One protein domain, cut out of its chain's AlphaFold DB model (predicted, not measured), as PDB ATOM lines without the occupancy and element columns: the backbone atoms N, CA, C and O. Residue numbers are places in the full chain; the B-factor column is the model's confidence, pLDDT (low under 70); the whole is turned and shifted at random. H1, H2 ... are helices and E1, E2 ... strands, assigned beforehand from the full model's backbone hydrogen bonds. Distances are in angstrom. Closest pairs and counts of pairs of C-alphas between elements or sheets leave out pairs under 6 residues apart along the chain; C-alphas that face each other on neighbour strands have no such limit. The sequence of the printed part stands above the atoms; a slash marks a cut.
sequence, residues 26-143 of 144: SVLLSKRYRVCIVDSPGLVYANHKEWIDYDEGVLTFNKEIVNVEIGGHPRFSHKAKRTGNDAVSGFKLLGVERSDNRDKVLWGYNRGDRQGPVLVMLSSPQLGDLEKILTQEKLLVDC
ATOM      1  N   SER A  26     253.787 203.922 259.043       90.25
ATOM      2  CA  SER A  26     254.746 203.815 260.135       90.25
ATOM      3  C   SER A  26     255.069 202.360 260.402       90.25
ATOM      4  O   SER A  26     254.177 201.510 260.391       90.25
ATOM      5  N   VAL A  27     256.335 202.080 260.675       92.12
ATOM      6  CA  VAL A  27     256.815 200.747 261.018       92.12
ATOM      7  C   VAL A  27     256.950 200.645 262.534       92.12
ATOM      8  O   VAL A  27     257.590 201.483 263.171       92.12
ATOM      9  N   LEU A  28     256.344 199.609 263.117       93.38
ATOM     10  CA  LEU A  28     256.417 199.332 264.549       93.38
ATOM     11  C   LEU A  28     257.839 198.903 264.938       93.38
ATOM     12  O   LEU A  28     258.298 197.846 264.510       93.38
ATOM     13  N   LEU A  29     258.504 199.692 265.787       94.88
ATOM     14  CA  LEU A  29     259.808 199.349 266.367       94.88
ATOM     15  C   LEU A  29     259.669 198.612 267.701       94.88
ATOM     16  O   LEU A  29     260.413 197.680 267.984       94.88
ATOM     17  N   SER A  30     258.727 199.044 268.542       94.62
ATOM     18  CA  SER A  30     258.450 198.422 269.839       94.62
ATOM     19  C   SER A  30     256.983 198.570 270.204       94.62
ATOM     20  O   SER A  30     256.465 199.685 270.313       94.62
ATOM     21  N   LYS A  31     256.326 197.436 270.473       92.56
ATOM     22  CA  LYS A  31     254.954 197.415 270.990       92.56
ATOM     23  C   LYS A  31     254.896 197.906 272.433       92.56
ATOM     24  O   LYS A  31     254.033 198.715 272.765       92.56
ATOM     25  N   ARG A  32     255.827 197.453 273.278       91.19
ATOM     26  CA  ARG A  32     255.881 197.804 274.704       91.19
ATOM     27  C   ARG A  32     256.038 199.303 274.923       91.19
ATOM     28  O   ARG A  32     255.319 199.886 275.727       91.19
ATOM     29  N   TYR A  33     256.961 199.922 274.195       93.81
ATOM     30  CA  TYR A  33     257.240 201.348 274.322       93.81
ATOM     31  C   TYR A  33     256.421 202.205 273.352       93.81
ATOM     32  O   TYR A  33     256.525 203.434 273.394       93.81
ATOM     33  N   ARG A  34     255.573 201.586 272.516       94.56
ATOM     34  CA  ARG A  34     254.767 202.248 271.476       94.56
ATOM     35  C   ARG A  34     255.619 203.174 270.608       94.56
ATOM     36  O   ARG A  34     255.329 204.361 270.481       94.56
ATOM     37  N   VAL A  35     256.724 202.649 270.092       95.81
ATOM     38  CA  VAL A  35     257.639 203.409 269.234       95.81
ATOM     39  C   VAL A  35     257.450 202.957 267.804       95.81
ATOM     40  O   VAL A  35     257.642 201.780 267.495       95.81
ATOM     41  N   CYS A  36     257.101 203.906 266.947       95.69
ATOM     42  CA  CYS A  36     257.004 203.722 265.512       95.69
ATOM     43  C   CYS A  36     257.993 204.658 264.826       95.69
ATOM     44  O   CYS A  36     258.234 205.770 265.297       95.69
ATOM     45  N   ILE A  37     258.553 204.208 263.710       95.00
ATOM     46  CA  ILE A  37     259.323 205.054 262.800       95.00
ATOM     47  C   ILE A  37     258.469 205.359 261.579       95.00
ATOM     48  O   ILE A  37     257.792 204.470 261.061       95.00
ATOM     49  N   VAL A  38     258.467 206.613 261.142       93.00
ATOM     50  CA  VAL A  38     257.810 207.011 259.898       93.00
ATOM     51  C   VAL A  38     258.509 206.314 258.739       93.00
ATOM     52  O   VAL A  38     259.737 206.335 258.628       93.00
ATOM     53  N   ASP A  39     257.712 205.668 257.895       85.19
ATOM     54  CA  ASP A  39     258.200 204.930 256.745       85.19
ATOM     55  C   ASP A  39     258.918 205.882 255.784       85.19
ATOM     56  O   ASP A  39     258.450 206.980 255.473       85.19
ATOM     57  N   SER A  40     260.104 205.470 255.353       82.06
ATOM     58  CA  SER A  40     260.977 206.240 254.477       82.06
ATOM     59  C   SER A  40     261.524 205.303 253.405       82.06
ATOM     60  O   SER A  40     261.979 204.209 253.744       82.06
ATOM     61  N   PRO A  41     261.532 205.699 252.119       82.19
ATOM     62  CA  PRO A  41     262.005 204.832 251.048       82.19
ATOM     63  C   PRO A  41     263.398 204.260 251.332       82.19
ATOM     64  O   PRO A  41     264.354 205.004 251.535       82.19
ATOM     65  N   GLY A  42     263.510 202.930 251.326       81.94
ATOM     66  CA  GLY A  42     264.771 202.219 251.564       81.94
ATOM     67  C   GLY A  42     265.072 201.893 253.029       81.94
ATOM     68  O   GLY A  42     266.075 201.227 253.280       81.94
ATOM     69  N   LEU A  43     264.223 202.311 253.973       85.12
ATOM     70  CA  LEU A  43     264.315 201.941 255.382       85.12
ATOM     71  C   LEU A  43     263.574 200.623 255.634       85.12
ATOM     72  O   LEU A  43     262.394 200.485 255.328       85.12
ATOM     73  N   VAL A  44     264.266 199.643 256.206       90.62
ATOM     74  CA  VAL A  44     263.692 198.341 256.565       90.62
ATOM     75  C   VAL A  44     264.014 198.049 258.021       90.62
ATOM     76  O   VAL A  44     265.179 198.084 258.407       90.62
ATOM     77  N   TYR A  45     263.003 197.730 258.824       91.56
ATOM     78  CA  TYR A  45     263.196 197.277 260.201       91.56
ATOM     79  C   TYR A  45     263.104 195.755 260.292       91.56
ATOM     80  O   TYR A  45     262.193 195.144 259.732       91.56
ATOM     81  N   ALA A  46     264.044 195.142 261.003       87.50
ATOM     82  CA  ALA A  46     264.087 193.708 261.244       87.50
ATOM     83  C   ALA A  46     264.694 193.397 262.619       87.50
ATOM     84  O   ALA A  46     265.361 194.229 263.232       87.50
ATOM     85  N   ASN A  47     264.515 192.145 263.052       69.88
ATOM     86  CA  ASN A  47     265.130 191.561 264.248       69.88
ATOM     87  C   ASN A  47     264.797 192.318 265.536       69.88
ATOM     88  O   ASN A  47     265.614 193.077 266.034       69.88
ATOM     89  N   HIS A  48     263.615 192.069 266.094       83.88
ATOM     90  CA  HIS A  48     263.205 192.625 267.380       83.88
ATOM     91  C   HIS A  48     263.543 191.657 268.522       83.88
ATOM     92  O   HIS A  48     263.119 190.498 268.496       83.88
ATOM     93  N   LYS A  49     264.296 192.124 269.520       91.75
ATOM     94  CA  LYS A  49     264.560 191.394 270.763       91.75
ATOM     95  C   LYS A  49     264.066 192.201 271.958       91.75
ATOM     96  O   LYS A  49     264.580 193.282 272.232       91.75
ATOM     97  N   GLU A  50     263.116 191.633 272.689       91.38
ATOM     98  CA  GLU A  50     262.609 192.203 273.935       91.38
ATOM     99  C   GLU A  50     263.471 191.749 275.121       91.38
ATOM    100  O   GLU A  50     263.688 190.551 275.331       91.38
ATOM    101  N   TRP A  51     263.945 192.702 275.921       90.56
ATOM    102  CA  TRP A  51     264.581 192.458 277.216       90.56
ATOM    103  C   TRP A  51     263.706 192.971 278.362       90.56
ATOM    104  O   TRP A  51     262.675 193.606 278.149       90.56
ATOM    105  N   ILE A  52     264.113 192.721 279.609       89.50
ATOM    106  CA  ILE A  52     263.328 193.086 280.801       89.50
ATOM    107  C   ILE A  52     263.004 194.588 280.836       89.50
ATOM    108  O   ILE A  52     261.875 194.955 281.149       89.50
ATOM    109  N   ASP A  53     263.950 195.445 280.460       90.31
ATOM    110  CA  ASP A  53     263.887 196.904 280.627       90.31
ATOM    111  C   ASP A  53     264.227 197.711 279.360       90.31
ATOM    112  O   ASP A  53     264.240 198.946 279.401       90.31
ATOM    113  N   TYR A  54     264.483 197.041 278.235       93.94
ATOM    114  CA  TYR A  54     264.704 197.675 276.933       93.94
ATOM    115  C   TYR A  54     264.403 196.725 275.767       93.94
ATOM    116  O   TYR A  54     264.381 195.510 275.945       93.94
ATOM    117  N   ASP A  55     264.175 197.277 274.579       95.06
ATOM    118  CA  ASP A  55     264.092 196.516 273.329       95.06
ATOM    119  C   ASP A  55     265.282 196.842 272.433       95.06
ATOM    120  O   ASP A  55     265.820 197.953 272.470       95.06
ATOM    121  N   GLU A  56     265.661 195.882 271.601       96.19
ATOM    122  CA  GLU A  56     266.677 196.044 270.569       96.19
ATOM    123  C   GLU A  56     266.116 195.667 269.201       96.19
ATOM    124  O   GLU A  56     265.287 194.763 269.071       96.19
ATOM    125  N   GLY A  57     266.624 196.311 268.158       96.19
ATOM    126  CA  GLY A  57     266.530 195.762 266.820       96.19
ATOM    127  C   GLY A  57     267.435 196.425 265.808       96.19
ATOM    128  O   GLY A  57     268.405 197.091 266.167       96.19
ATOM    129  N   VAL A  58     267.147 196.196 264.530       96.81
ATOM    130  CA  VAL A  58     268.017 196.623 263.437       96.81
ATOM    131  C   VAL A  58     267.211 197.313 262.350       96.81
ATOM    132  O   VAL A  58     266.288 196.746 261.771       96.81
ATOM    133  N   LEU A  59     267.615 198.536 262.032       94.88
ATOM    134  CA  LEU A  59     267.230 199.235 260.819       94.88
ATOM    135  C   LEU A  59     268.301 199.011 259.756       94.88
ATOM    136  O   LEU A  59     269.496 199.093 260.025       94.88
ATOM    137  N   THR A  60     267.864 198.737 258.535       92.69
ATOM    138  CA  THR A  60     268.720 198.710 257.354       92.69
ATOM    139  C   THR A  60     268.306 199.839 256.427       92.69
ATOM    140  O   THR A  60     267.128 199.955 256.097       92.69
ATOM    141  N   PHE A  61     269.269 200.648 255.988       86.88
ATOM    142  CA  PHE A  61     269.057 201.699 254.996       86.88
ATOM    143  C   PHE A  61     270.186 201.668 253.973       86.88
ATOM    144  O   PHE A  61     271.347 201.790 254.340       86.88
ATOM    145  N   ASN A  62     269.884 201.453 252.689       85.12
ATOM    146  CA  ASN A  62     270.905 201.363 251.630       85.12
ATOM    147  C   ASN A  62     272.090 200.420 251.956       85.12
ATOM    148  O   ASN A  62     273.221 200.681 251.556       85.12
ATOM    149  N   LYS A  63     271.818 199.289 252.631       85.62
ATOM    150  CA  LYS A  63     272.798 198.296 253.138       85.62
ATOM    151  C   LYS A  63     273.598 198.728 254.376       85.62
ATOM    152  O   LYS A  63     274.384 197.928 254.879       85.62
ATOM    153  N   GLU A  64     273.390 199.933 254.890       90.88
ATOM    154  CA  GLU A  64     273.913 200.346 256.190       90.88
ATOM    155  C   GLU A  64     273.051 199.774 257.312       90.88
ATOM    156  O   GLU A  64     271.824 199.735 257.209       90.88
ATOM    157  N   ILE A  65     273.709 199.325 258.381       94.56
ATOM    158  CA  ILE A  65     273.075 198.715 259.548       94.56
ATOM    159  C   ILE A  65     273.066 199.737 260.680       94.56
ATOM    160  O   ILE A  65     274.118 200.170 261.153       94.56
ATOM    161  N   VAL A  66     271.870 200.062 261.153       96.19
ATOM    162  CA  VAL A  66     271.634 200.925 262.305       96.19
ATOM    163  C   VAL A  66     271.009 200.085 263.406       96.19
ATOM    164  O   VAL A  66     269.919 199.539 263.257       96.19
ATOM    165  N   ASN A  67     271.701 199.986 264.531       96.75
ATOM    166  CA  ASN A  67     271.131 199.398 265.730       96.75
ATOM    167  C   ASN A  67     270.085 200.349 266.306       96.75
ATOM    168  O   ASN A  67     270.297 201.562 266.330       96.75
ATOM    169  N   VAL A  68     268.988 199.777 266.781       97.44
ATOM    170  CA  VAL A  68     267.914 200.478 267.471       97.44
ATOM    171  C   VAL A  68     267.872 199.966 268.898       97.44
ATOM    172  O   VAL A  68     267.683 198.773 269.103       97.44
ATOM    173  N   GLU A  69     268.005 200.851 269.876       97.06
ATOM    174  CA  GLU A  69     267.857 200.520 271.293       97.06
ATOM    175  C   GLU A  69     266.773 201.406 271.925       97.06
ATOM    176  O   GLU A  69     266.814 202.628 271.792       97.06
ATOM    177  N   ILE A  70     265.785 200.810 272.603       96.50
ATOM    178  CA  ILE A  70     264.578 201.503 273.089       96.50
ATOM    179  C   ILE A  70     264.378 201.250 274.582       96.50
ATOM    180  O   ILE A  70     264.459 200.112 275.029       96.50
ATOM    181  N   GLY A  71     264.052 202.286 275.356       94.19
ATOM    182  CA  GLY A  71     263.737 202.182 276.782       94.19
ATOM    183  C   GLY A  71     264.937 202.471 277.685       94.19
ATOM    184  O   GLY A  71     265.641 203.463 277.501       94.19
ATOM    185  N   GLY A  72     265.163 201.625 278.692       88.81
ATOM    186  CA  GLY A  72     266.137 201.841 279.770       88.81
ATOM    187  C   GLY A  72     267.592 201.483 279.451       88.81
ATOM    188  O   GLY A  72     268.400 201.417 280.377       88.81
ATOM    189  N   HIS A  73     267.939 201.263 278.176       89.25
ATOM    190  CA  HIS A  73     269.208 200.651 277.764       89.25
ATOM    191  C   HIS A  73     270.442 201.276 278.469       89.25
ATOM    192  O   HIS A  73     270.602 202.504 278.499       89.25
ATOM    193  N   PRO A  74     271.379 200.479 279.021       87.19
ATOM    194  CA  PRO A  74     272.481 200.994 279.845       87.19
ATOM    195  C   PRO A  74     273.442 201.932 279.098       87.19
ATOM    196  O   PRO A  74     274.139 202.726 279.723       87.19
ATOM    197  N   ARG A  75     273.459 201.876 277.761       91.25
ATOM    198  CA  ARG A  75     274.301 202.733 276.903       91.25
ATOM    199  C   ARG A  75     273.793 204.168 276.723       91.25
ATOM    200  O   ARG A  75     274.507 204.966 276.116       91.25
ATOM    201  N   PHE A  76     272.611 204.516 277.235       92.19
ATOM    202  CA  PHE A  76     272.165 205.910 277.254       92.19
ATOM    203  C   PHE A  76     273.002 206.736 278.233       92.19
ATOM    204  O   PHE A  76     273.098 206.407 279.420       92.19
ATOM    205  N   SER A  77     273.551 207.851 277.750       90.19
ATOM    206  CA  SER A  77     274.306 208.787 278.580       90.19
ATOM    207  C   SER A  77     273.416 209.396 279.678       90.19
ATOM    208  O   SER A  77     272.207 209.582 279.507       90.19
ATOM    209  N   HIS A  78     274.004 209.770 280.821       91.38
ATOM    210  CA  HIS A  78     273.267 210.509 281.860       91.38
ATOM    211  C   HIS A  78     272.680 211.822 281.326       91.38
ATOM    212  O   HIS A  78     271.637 212.270 281.798       91.38
ATOM    213  N   LYS A  79     273.343 212.437 280.338       92.69
ATOM    214  CA  LYS A  79     272.844 213.625 279.645       92.69
ATOM    215  C   LYS A  79     271.550 213.300 278.899       92.69
ATOM    216  O   LYS A  79     270.554 213.952 279.178       92.69
ATOM    217  N   ALA A  80     271.543 212.263 278.062       93.06
ATOM    218  CA  ALA A  80     270.362 211.831 277.318       93.06
ATOM    219  C   ALA A  80     269.176 211.519 278.239       93.06
ATOM    220  O   ALA A  80     268.072 212.004 278.008       93.06
ATOM    221  N   LYS A  81     269.420 210.790 279.337       91.94
ATOM    222  CA  LYS A  81     268.384 210.477 280.337       91.94
ATOM    223  C   LYS A  81     267.779 211.733 280.967       91.94
ATOM    224  O   LYS A  81     266.570 211.792 281.159       91.94
ATOM    225  N   ARG A  82     268.601 212.746 281.270       92.38
ATOM    226  CA  ARG A  82     268.117 214.027 281.807       92.38
ATOM    227  C   ARG A  82     267.333 214.819 280.766       92.38
ATOM    228  O   ARG A  82     266.207 215.194 281.056       92.38
ATOM    229  N   THR A  83     267.891 215.019 279.571       93.56
ATOM    230  CA  THR A  83     267.234 215.771 278.487       93.56
ATOM    231  C   THR A  83     265.927 215.110 278.048       93.56
ATOM    232  O   THR A  83     264.976 215.796 277.695       93.56
ATOM    233  N   GLY A  84     265.839 213.779 278.116       93.69
ATOM    234  CA  GLY A  84     264.611 213.045 277.825       93.69
ATOM    235  C   GLY A  84     263.429 213.456 278.703       93.69
ATOM    236  O   GLY A  84     262.299 213.408 278.228       93.69
ATOM    237  N   ASN A  85     263.656 213.917 279.940       93.00
ATOM    238  CA  ASN A  85     262.575 214.393 280.811       93.00
ATOM    239  C   ASN A  85     261.900 215.659 280.268       93.00
ATOM    240  O   ASN A  85     260.713 215.863 280.518       93.00
ATOM    241  N   ASP A  86     262.631 216.465 279.501       93.56
ATOM    242  CA  ASP A  86     262.134 217.710 278.914       93.56
ATOM    243  C   ASP A  86     261.458 217.477 277.551       93.56
ATOM    244  O   ASP A  86     260.855 218.391 276.987       93.56
ATOM    245  N   ALA A  87     261.527 216.253 277.011       93.44
ATOM    246  CA  ALA A  87     260.933 215.872 275.733       93.44
ATOM    247  C   ALA A  87     259.414 215.667 275.844       93.44
ATOM    248  O   ALA A  87     258.885 214.575 275.633       93.44
ATOM    249  N   VAL A  88     258.710 216.730 276.220       90.00
ATOM    250  CA  VAL A  88     257.252 216.767 276.307       90.00
ATOM    251  C   VAL A  88     256.648 217.012 274.917       90.00
ATOM    252  O   VAL A  88     257.229 217.707 274.080       90.00
ATOM    253  N   SER A  89     255.473 216.429 274.663       90.69
ATOM    254  CA  SER A  89     254.727 216.542 273.393       90.69
ATOM    255  C   SER A  89     255.335 215.787 272.197       90.69
ATOM    256  O   SER A  89     255.646 216.375 271.157       90.69
ATOM    257  N   GLY A  90     255.435 214.464 272.326       94.12
ATOM    258  CA  GLY A  90     255.902 213.550 271.281       94.12
ATOM    259  C   GLY A  90     257.407 213.292 271.332       94.12
ATOM    260  O   GLY A  90     258.108 213.800 272.204       94.12
ATOM    261  N   PHE A  91     257.906 212.497 270.384       97.06
ATOM    262  CA  PHE A  91     259.340 212.242 270.276       97.06
ATOM    263  C   PHE A  91     260.098 213.503 269.852       97.06
ATOM    264  O   PHE A  91     259.737 214.184 268.889       97.06
ATOM    265  N   LYS A  92     261.174 213.797 270.581       97.44
ATOM    266  CA  LYS A  92     262.089 214.914 270.338       97.44
ATOM    267  C   LYS A  92     263.508 214.402 270.161       97.44
ATOM    268  O   LYS A  92     263.933 213.491 270.874       97.44
ATOM    269  N   LEU A  93     264.238 215.026 269.243       97.44
ATOM    270  CA  LEU A  93     265.666 214.810 269.083       97.44
ATOM    271  C   LEU A  93     266.383 215.382 270.314       97.44
ATOM    272  O   LEU A  93     266.303 216.576 270.591       97.44
ATOM    273  N   LEU A  94     267.076 214.523 271.055       96.56
ATOM    274  CA  LEU A  94     267.873 214.892 272.228       96.56
ATOM    275  C   LEU A  94     269.294 215.307 271.832       96.56
ATOM    276  O   LEU A  94     269.950 216.060 272.554       96.56
ATOM    277  N   GLY A  95     269.768 214.805 270.692       96.25
ATOM    278  CA  GLY A  95     271.036 215.182 270.088       96.25
ATOM    279  C   GLY A  95     271.712 214.034 269.348       96.25
ATOM    280  O   GLY A  95     271.205 212.913 269.284       96.25
ATOM    281  N   VAL A  96     272.888 214.349 268.815       96.94
ATOM    282  CA  VAL A  96     273.807 213.393 268.200       96.94
ATOM    283  C   VAL A  96     275.038 213.279 269.093       96.94
ATOM    284  O   VAL A  96     275.584 214.284 269.554       96.94
ATOM    285  N   GLU A  97     275.454 212.053 269.380       95.81
ATOM    286  CA  GLU A  97     276.632 211.752 270.188       95.81
ATOM    287  C   GLU A  97     277.576 210.831 269.411       95.81
ATOM    288  O   GLU A  97     277.140 209.968 268.651       95.81
ATOM    289  N   ARG A  98     278.882 210.963 269.662       95.50
ATOM    290  CA  ARG A  98     279.888 210.011 269.183       95.50
ATOM    291  C   ARG A  98     280.596 209.385 270.373       95.50
ATOM    292  O   ARG A  98     281.243 210.075 271.156       95.50
ATOM    293  N   SER A  99     280.430 208.080 270.546       93.38
ATOM    294  CA  SER A  99     281.053 207.308 271.631       93.38
ATOM    295  C   SER A  99     281.088 205.823 271.278       93.38
ATOM    296  O   SER A  99     280.321 205.362 270.435       93.38
ATOM    297  N   ASP A 100     281.992 205.064 271.900       91.44
ATOM    298  CA  ASP A 100     282.205 203.634 271.620       91.44
ATOM    299  C   ASP A 100     282.469 203.327 270.130       91.44
ATOM    300  O   ASP A 100     282.027 202.299 269.619       91.44
ATOM    301  N   ASN A 101     283.146 204.237 269.417       95.19
ATOM    302  CA  ASN A 101     283.371 204.169 267.964       95.19
ATOM    303  C   ASN A 101     282.082 204.096 267.127       95.19
ATOM    304  O   ASN A 101     282.067 203.480 266.063       95.19
ATOM    305  N   ARG A 102     280.995 204.702 267.614       96.62
ATOM    306  CA  ARG A 102     279.712 204.770 266.913       96.62
ATOM    307  C   ARG A 102     279.145 206.179 266.950       96.62
ATOM    308  O   ARG A 102     279.273 206.877 267.959       96.62
ATOM    309  N   ASP A 103     278.474 206.537 265.869       97.44
ATOM    310  CA  ASP A 103     277.572 207.678 265.818       97.44
ATOM    311  C   ASP A 103     276.214 207.239 266.374       97.44
ATOM    312  O   ASP A 103     275.743 206.130 266.096       97.44
ATOM    313  N   LYS A 104     275.615 208.082 267.216       97.75
ATOM    314  CA  LYS A 104     274.376 207.810 267.948       97.75
ATOM    315  C   LYS A 104     273.427 208.987 267.766       97.75
ATOM    316  O   LYS A 104     273.767 210.102 268.150       97.75
ATOM    317  N   VAL A 105     272.232 208.735 267.251       97.81
ATOM    318  CA  VAL A 105     271.131 209.704 267.246       97.81
ATOM    319  C   VAL A 105     270.171 209.336 268.363       97.81
ATOM    320  O   VAL A 105     269.704 208.200 268.441       97.81
ATOM    321  N   LEU A 106     269.915 210.289 269.252       98.12
ATOM    322  CA  LEU A 106     269.167 210.065 270.479       98.12
ATOM    323  C   LEU A 106     267.838 210.795 270.426       98.12
ATOM    324  O   LEU A 106     267.789 212.001 270.196       98.12
ATOM    325  N   TRP A 107     266.773 210.067 270.715       98.44
ATOM    326  CA  TRP A 107     265.413 210.567 270.789       98.44
ATOM    327  C   TRP A 107     264.813 210.276 272.161       98.44
ATOM    328  O   TRP A 107     265.190 209.313 272.832       98.44
ATOM    329  N   GLY A 108     263.866 211.109 272.580       97.62
ATOM    330  CA  GLY A 108     263.144 210.930 273.832       97.62
ATOM    331  C   GLY A 108     261.693 211.360 273.715       97.62
ATOM    332  O   GLY A 108     261.379 212.256 272.938       97.62
ATOM    333  N   TYR A 109     260.823 210.731 274.496       97.25
ATOM    334  CA  TYR A 109     259.449 211.169 274.700       97.25
ATOM    335  C   TYR A 109     259.042 210.946 276.158       97.25
ATOM    336  O   TYR A 109     258.892 209.812 276.615       97.25
ATOM    337  N   ASN A 110     258.835 212.042 276.886       96.25
ATOM    338  CA  ASN A 110     258.244 212.020 278.212       96.25
ATOM    339  C   ASN A 110     256.715 212.122 278.128       96.25
ATOM    340  O   ASN A 110     256.154 213.199 277.920       96.25
ATOM    341  N   ARG A 111     256.045 210.985 278.325       94.00
ATOM    342  CA  ARG A 111     254.577 210.874 278.385       94.00
ATOM    343  C   ARG A 111     254.001 211.199 279.769       94.00
ATOM    344  O   ARG A 111     252.787 211.200 279.934       94.00
ATOM    345  N   GLY A 112     254.854 211.459 280.764       91.38
ATOM    346  CA  GLY A 112     254.450 211.560 282.171       91.38
ATOM    347  C   GLY A 112     254.248 210.198 282.848       91.38
ATOM    348  O   GLY A 112     253.654 210.129 283.925       91.38
ATOM    349  N   ASP A 113     254.738 209.118 282.234       87.25
ATOM    350  CA  ASP A 113     254.667 207.771 282.793       87.25
ATOM    351  C   ASP A 113     255.541 207.648 284.049       87.25
ATOM    352  O   ASP A 113     256.613 208.246 284.159       87.25
ATOM    353  N   ARG A 114     255.139 206.782 284.989       86.25
ATOM    354  CA  ARG A 114     255.915 206.517 286.221       86.25
ATOM    355  C   ARG A 114     257.327 205.985 285.961       86.25
ATOM    356  O   ARG A 114     258.172 206.058 286.845       86.25
ATOM    357  N   GLN A 115     257.561 205.416 284.782       83.62
ATOM    358  CA  GLN A 115     258.841 204.829 284.380       83.62
ATOM    359  C   GLN A 115     259.819 205.878 283.820       83.62
ATOM    360  O   GLN A 115     260.980 205.554 283.581       83.62
ATOM    361  N   GLY A 116     259.379 207.132 283.654       89.12
ATOM    362  CA  GLY A 116     260.164 208.195 283.034       89.12
ATOM    363  C   GLY A 116     260.011 208.232 281.507       89.12
ATOM    364  O   GLY A 116     259.085 207.630 280.959       89.12
ATOM    365  N   PRO A 117     260.888 208.972 280.805       94.38
ATOM    366  CA  PRO A 117     260.800 209.134 279.362       94.38
ATOM    367  C   PRO A 117     261.154 207.843 278.625       94.38
ATOM    368  O   PRO A 117     262.101 207.139 278.981       94.38
ATOM    369  N   VAL A 118     260.448 207.581 277.528       95.62
ATOM    370  CA  VAL A 118     260.856 206.573 276.549       95.62
ATOM    371  C   VAL A 118     262.030 207.137 275.761       95.62
ATOM    372  O   VAL A 118     261.894 208.177 275.119       95.62
ATOM    373  N   LEU A 119     263.173 206.460 275.800       97.56
ATOM    374  CA  LEU A 119     264.369 206.841 275.050       97.56
ATOM    375  C   LEU A 119     264.567 205.906 273.861       97.56
ATOM    376  O   LEU A 119     264.267 204.719 273.955       97.56
ATOM    377  N   VAL A 120     265.085 206.437 272.758       98.00
ATOM    378  CA  VAL A 120     265.435 205.667 271.561       98.00
ATOM    379  C   VAL A 120     266.823 206.090 271.100       98.00
ATOM    380  O   VAL A 120     267.110 207.280 270.988       98.00
ATOM    381  N   MET A 121     267.694 205.121 270.852       98.19
ATOM    382  CA  MET A 121     269.017 205.315 270.276       98.19
ATOM    383  C   MET A 121     269.057 204.628 268.920       98.19
ATOM    384  O   MET A 121     268.632 203.486 268.782       98.19
ATOM    385  N   LEU A 122     269.556 205.352 267.924       97.38
ATOM    386  CA  LEU A 122     269.821 204.851 266.584       97.38
ATOM    387  C   LEU A 122     271.326 204.956 266.367       97.38
ATOM    388  O   LEU A 122     271.863 206.064 266.398       97.38
ATOM    389  N   SER A 123     272.028 203.831 266.220       97.38
ATOM    390  CA  SER A 123     273.491 203.843 266.205       97.38
ATOM    391  C   SER A 123     274.136 203.002 265.109       97.38
ATOM    392  O   SER A 123     273.765 201.856 264.865       97.38
ATOM    393  N   SER A 124     275.200 203.525 264.507       97.06
ATOM    394  CA  SER A 124     276.011 202.867 263.468       97.06
ATOM    395  C   SER A 124     277.493 203.195 263.696       97.06
ATOM    396  O   SER A 124     277.779 204.220 264.318       97.06
ATOM    397  N   PRO A 125     278.464 202.378 263.235       96.50
ATOM    398  CA  PRO A 125     279.875 202.779 263.226       96.50
ATOM    399  C   PRO A 125     280.114 204.147 262.569       96.50
ATOM    400  O   PRO A 125     280.960 204.917 263.024       96.50
ATOM    401  N   GLN A 126     279.339 204.454 261.527       94.62
ATOM    402  CA  GLN A 126     279.307 205.755 260.875       94.62
ATOM    403  C   GLN A 126     277.908 205.991 260.303       94.62
ATOM    404  O   GLN A 126     277.360 205.093 259.667       94.62
ATOM    405  N   LEU A 127     277.330 207.169 260.544       93.50
ATOM    406  CA  LEU A 127     276.016 207.522 259.987       93.50
ATOM    407  C   LEU A 127     276.107 208.313 258.680       93.50
ATOM    408  O   LEU A 127     275.267 208.134 257.810       93.50
ATOM    409  N   GLY A 128     277.109 209.178 258.506       90.56
ATOM    410  CA  GLY A 128     277.270 209.933 257.256       90.56
ATOM    411  C   GLY A 128     275.986 210.668 256.842       90.56
ATOM    412  O   GLY A 128     275.401 211.406 257.632       90.56
ATOM    413  N   ASP A 129     275.522 210.446 255.611       88.88
ATOM    414  CA  ASP A 129     274.284 211.056 255.109       88.88
ATOM    415  C   ASP A 129     273.010 210.524 255.784       88.88
ATOM    416  O   ASP A 129     271.996 211.227 255.802       88.88
ATOM    417  N   LEU A 130     273.057 209.333 256.391       91.56
ATOM    418  CA  LEU A 130     271.929 208.756 257.119       91.56
ATOM    419  C   LEU A 130     271.559 209.602 258.341       91.56
ATOM    420  O   LEU A 130     270.384 209.687 258.687       91.56
ATOM    421  N   GLU A 131     272.519 210.310 258.945       94.31
ATOM    422  CA  GLU A 131     272.258 211.217 260.069       94.31
ATOM    423  C   GLU A 131     271.172 212.246 259.730       94.31
ATOM    424  O   GLU A 131     270.285 212.500 260.545       94.31
ATOM    425  N   LYS A 132     271.168 212.781 258.500       92.62
ATOM    426  CA  LYS A 132     270.168 213.764 258.054       92.62
ATOM    427  C   LYS A 132     268.755 213.197 258.051       92.62
ATOM    428  O   LYS A 132     267.816 213.946 258.279       92.62
ATOM    429  N   ILE A 133     268.603 211.904 257.774       91.88
ATOM    430  CA  ILE A 133     267.311 211.207 257.794       91.88
ATOM    431  C   ILE A 133     266.937 210.898 259.244       91.88
ATOM    432  O   ILE A 133     265.828 211.191 259.680       91.88
ATOM    433  N   LEU A 134     267.889 210.377 260.025       94.38
ATOM    434  CA  LEU A 134     267.656 209.966 261.409       94.38
ATOM    435  C   LEU A 134     267.396 211.133 262.377       94.38
ATOM    436  O   LEU A 134     266.956 210.914 263.506       94.38
ATOM    437  N   THR A 135     267.663 212.366 261.950       96.19
ATOM    438  CA  THR A 135     267.425 213.598 262.715       96.19
ATOM    439  C   THR A 135     266.204 214.387 262.233       96.19
ATOM    440  O   THR A 135     265.913 215.442 262.797       96.19
ATOM    441  N   GLN A 136     265.462 213.891 261.233       94.62
ATOM    442  CA  GLN A 136     264.265 214.570 260.730       94.62
ATOM    443  C   GLN A 136     263.193 214.703 261.808       94.62
ATOM    444  O   GLN A 136     262.914 213.764 262.556       94.62
ATOM    445  N   GLU A 137     262.545 215.867 261.860       92.50
ATOM    446  CA  GLU A 137     261.395 216.064 262.735       92.50
ATOM    447  C   GLU A 137     260.322 215.006 262.469       92.50
ATOM    448  O   GLU A 137     260.025 214.678 261.323       92.50
ATOM    449  N   LYS A 138     259.712 214.504 263.548       91.31
ATOM    450  CA  LYS A 138     258.670 213.467 263.503       91.31
ATOM    451  C   LYS A 138     259.120 212.136 262.891       91.31
ATOM    452  O   LYS A 138     258.257 211.324 262.590       91.31
ATOM    453  N   LEU A 139     260.427 211.875 262.765       94.88
ATOM    454  CA  LEU A 139     260.926 210.554 262.375       94.88
ATOM    455  C   LEU A 139     260.334 209.452 263.257       94.88
ATOM    456  O   LEU A 139     259.910 208.415 262.758       94.88
ATOM    457  N   LEU A 140     260.321 209.679 264.571       96.38
ATOM    458  CA  LEU A 140     259.693 208.782 265.525       96.38
ATOM    459  C   LEU A 140     258.331 209.322 265.938       96.38
ATOM    460  O   LEU A 140     258.169 210.508 266.237       96.38
ATOM    461  N   VAL A 141     257.361 208.420 265.995       95.88
ATOM    462  CA  VAL A 141     255.987 208.700 266.397       95.88
ATOM    463  C   VAL A 141     255.507 207.659 267.394       95.88
ATOM    464  O   VAL A 141     256.058 206.564 267.529       95.88
ATOM    465  N   ASP A 142     254.483 208.035 268.142       94.69
ATOM    466  CA  ASP A 142     253.795 207.130 269.044       94.69
ATOM    467  C   ASP A 142     252.798 206.277 268.252       94.69
ATOM    468  O   ASP A 142     251.996 206.829 267.503       94.69
ATOM    469  N   CYS A 143     252.858 204.951 268.394       89.25
ATOM    470  CA  CYS A 143     252.122 204.030 267.520       89.25
ATOM    471  C   CYS A 143     250.598 203.988 267.713       89.25
ATOM    472  O   CYS A 143     249.961 203.376 266.870       89.25
TER     473      CYS A 143
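This is residues 26 to 143 of the 144 residues of an uncharacterized protein of Lysobacter sp. Root604 (UniProt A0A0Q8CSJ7). A large, twisted sheet of six strands has part of one face covered by a small sheet of three, E1, E2 and E9, as a sandwich only partly face to face, the strands of the two sheets crossed at 46 degrees. The short helix H1 packs on the large sheet over E7, and the still shorter H2 only grazes that sheet. The printed part has 118 residues, with named elements in the order E1, E2, E3, E4, E5, H1, E6, E7, E8, H2, E9. The large sheet's order is E3, E4, E5, E8, E7, E6, and both sheets are antiparallel. The class is mostly strand, and the whole is compact, with a radius of gyration of the C-alphas of 12.9 A and spans of 38 by 27 by 27 A.

E1, residues 26 to 30, and E2, residues 35 to 38, form a hairpin, with N 27 and O 37 2.8 A apart, within hydrogen-bond range. E3, residues 43 to 50, bends by 52 degrees at residue 47 and begins a meander, each strand the antiparallel neighbour of the one before, with E4, residues 54 to 61, and E5, residues 64 to 71. N 44 and O 60 are 2.9 A apart, and N 57 and O 68 2.8 A. The closest C-alphas of E1 and E3, those of Val 27 and Tyr 45, are 7.3 A apart. A second meander joins E6, residues 92 to 99, E7, residues 102 to 109, and E8, residues 118 to 124, with N 104 and O 97 2.8 A apart and N 105 and O 122 2.8 A. E8 is also the antiparallel neighbour of E5, where N 69 and O 121 are 2.9 A apart. H1, residues 78 to 84, is on this sheet at a height of 8.6 A, running along the strands at 18 degrees to E7 on the local plane. Its closest C-alpha to E7 is that of Gly 84, 4.8 A from that of Gly 108. H2, residues 130 to 134, is apart from H1. E9, residues 140 to 142, is the antiparallel neighbour of E2, with N 36 and O 141 2.9 A apart. In H1 and H2 every O i to N i+4 pair is within hydrogen-bond range.

E1 begins at C-alpha 26, (254.746, 203.815, 260.135). E3 is 21.0 A long, E4 22.7 A, E5 23.0 A, E6 20.5 A, E7 22.6 A and E8 20.4 A. E9 ends at C-alpha 142, (253.795, 207.130, 269.044).

The C-alphas of Asn 62 and Arg 114, the two farthest apart, are 38.0 A apart. The printed part has no cut and no long link. The mean pLDDT of the printed part is 92.8, with residue 47 under 70.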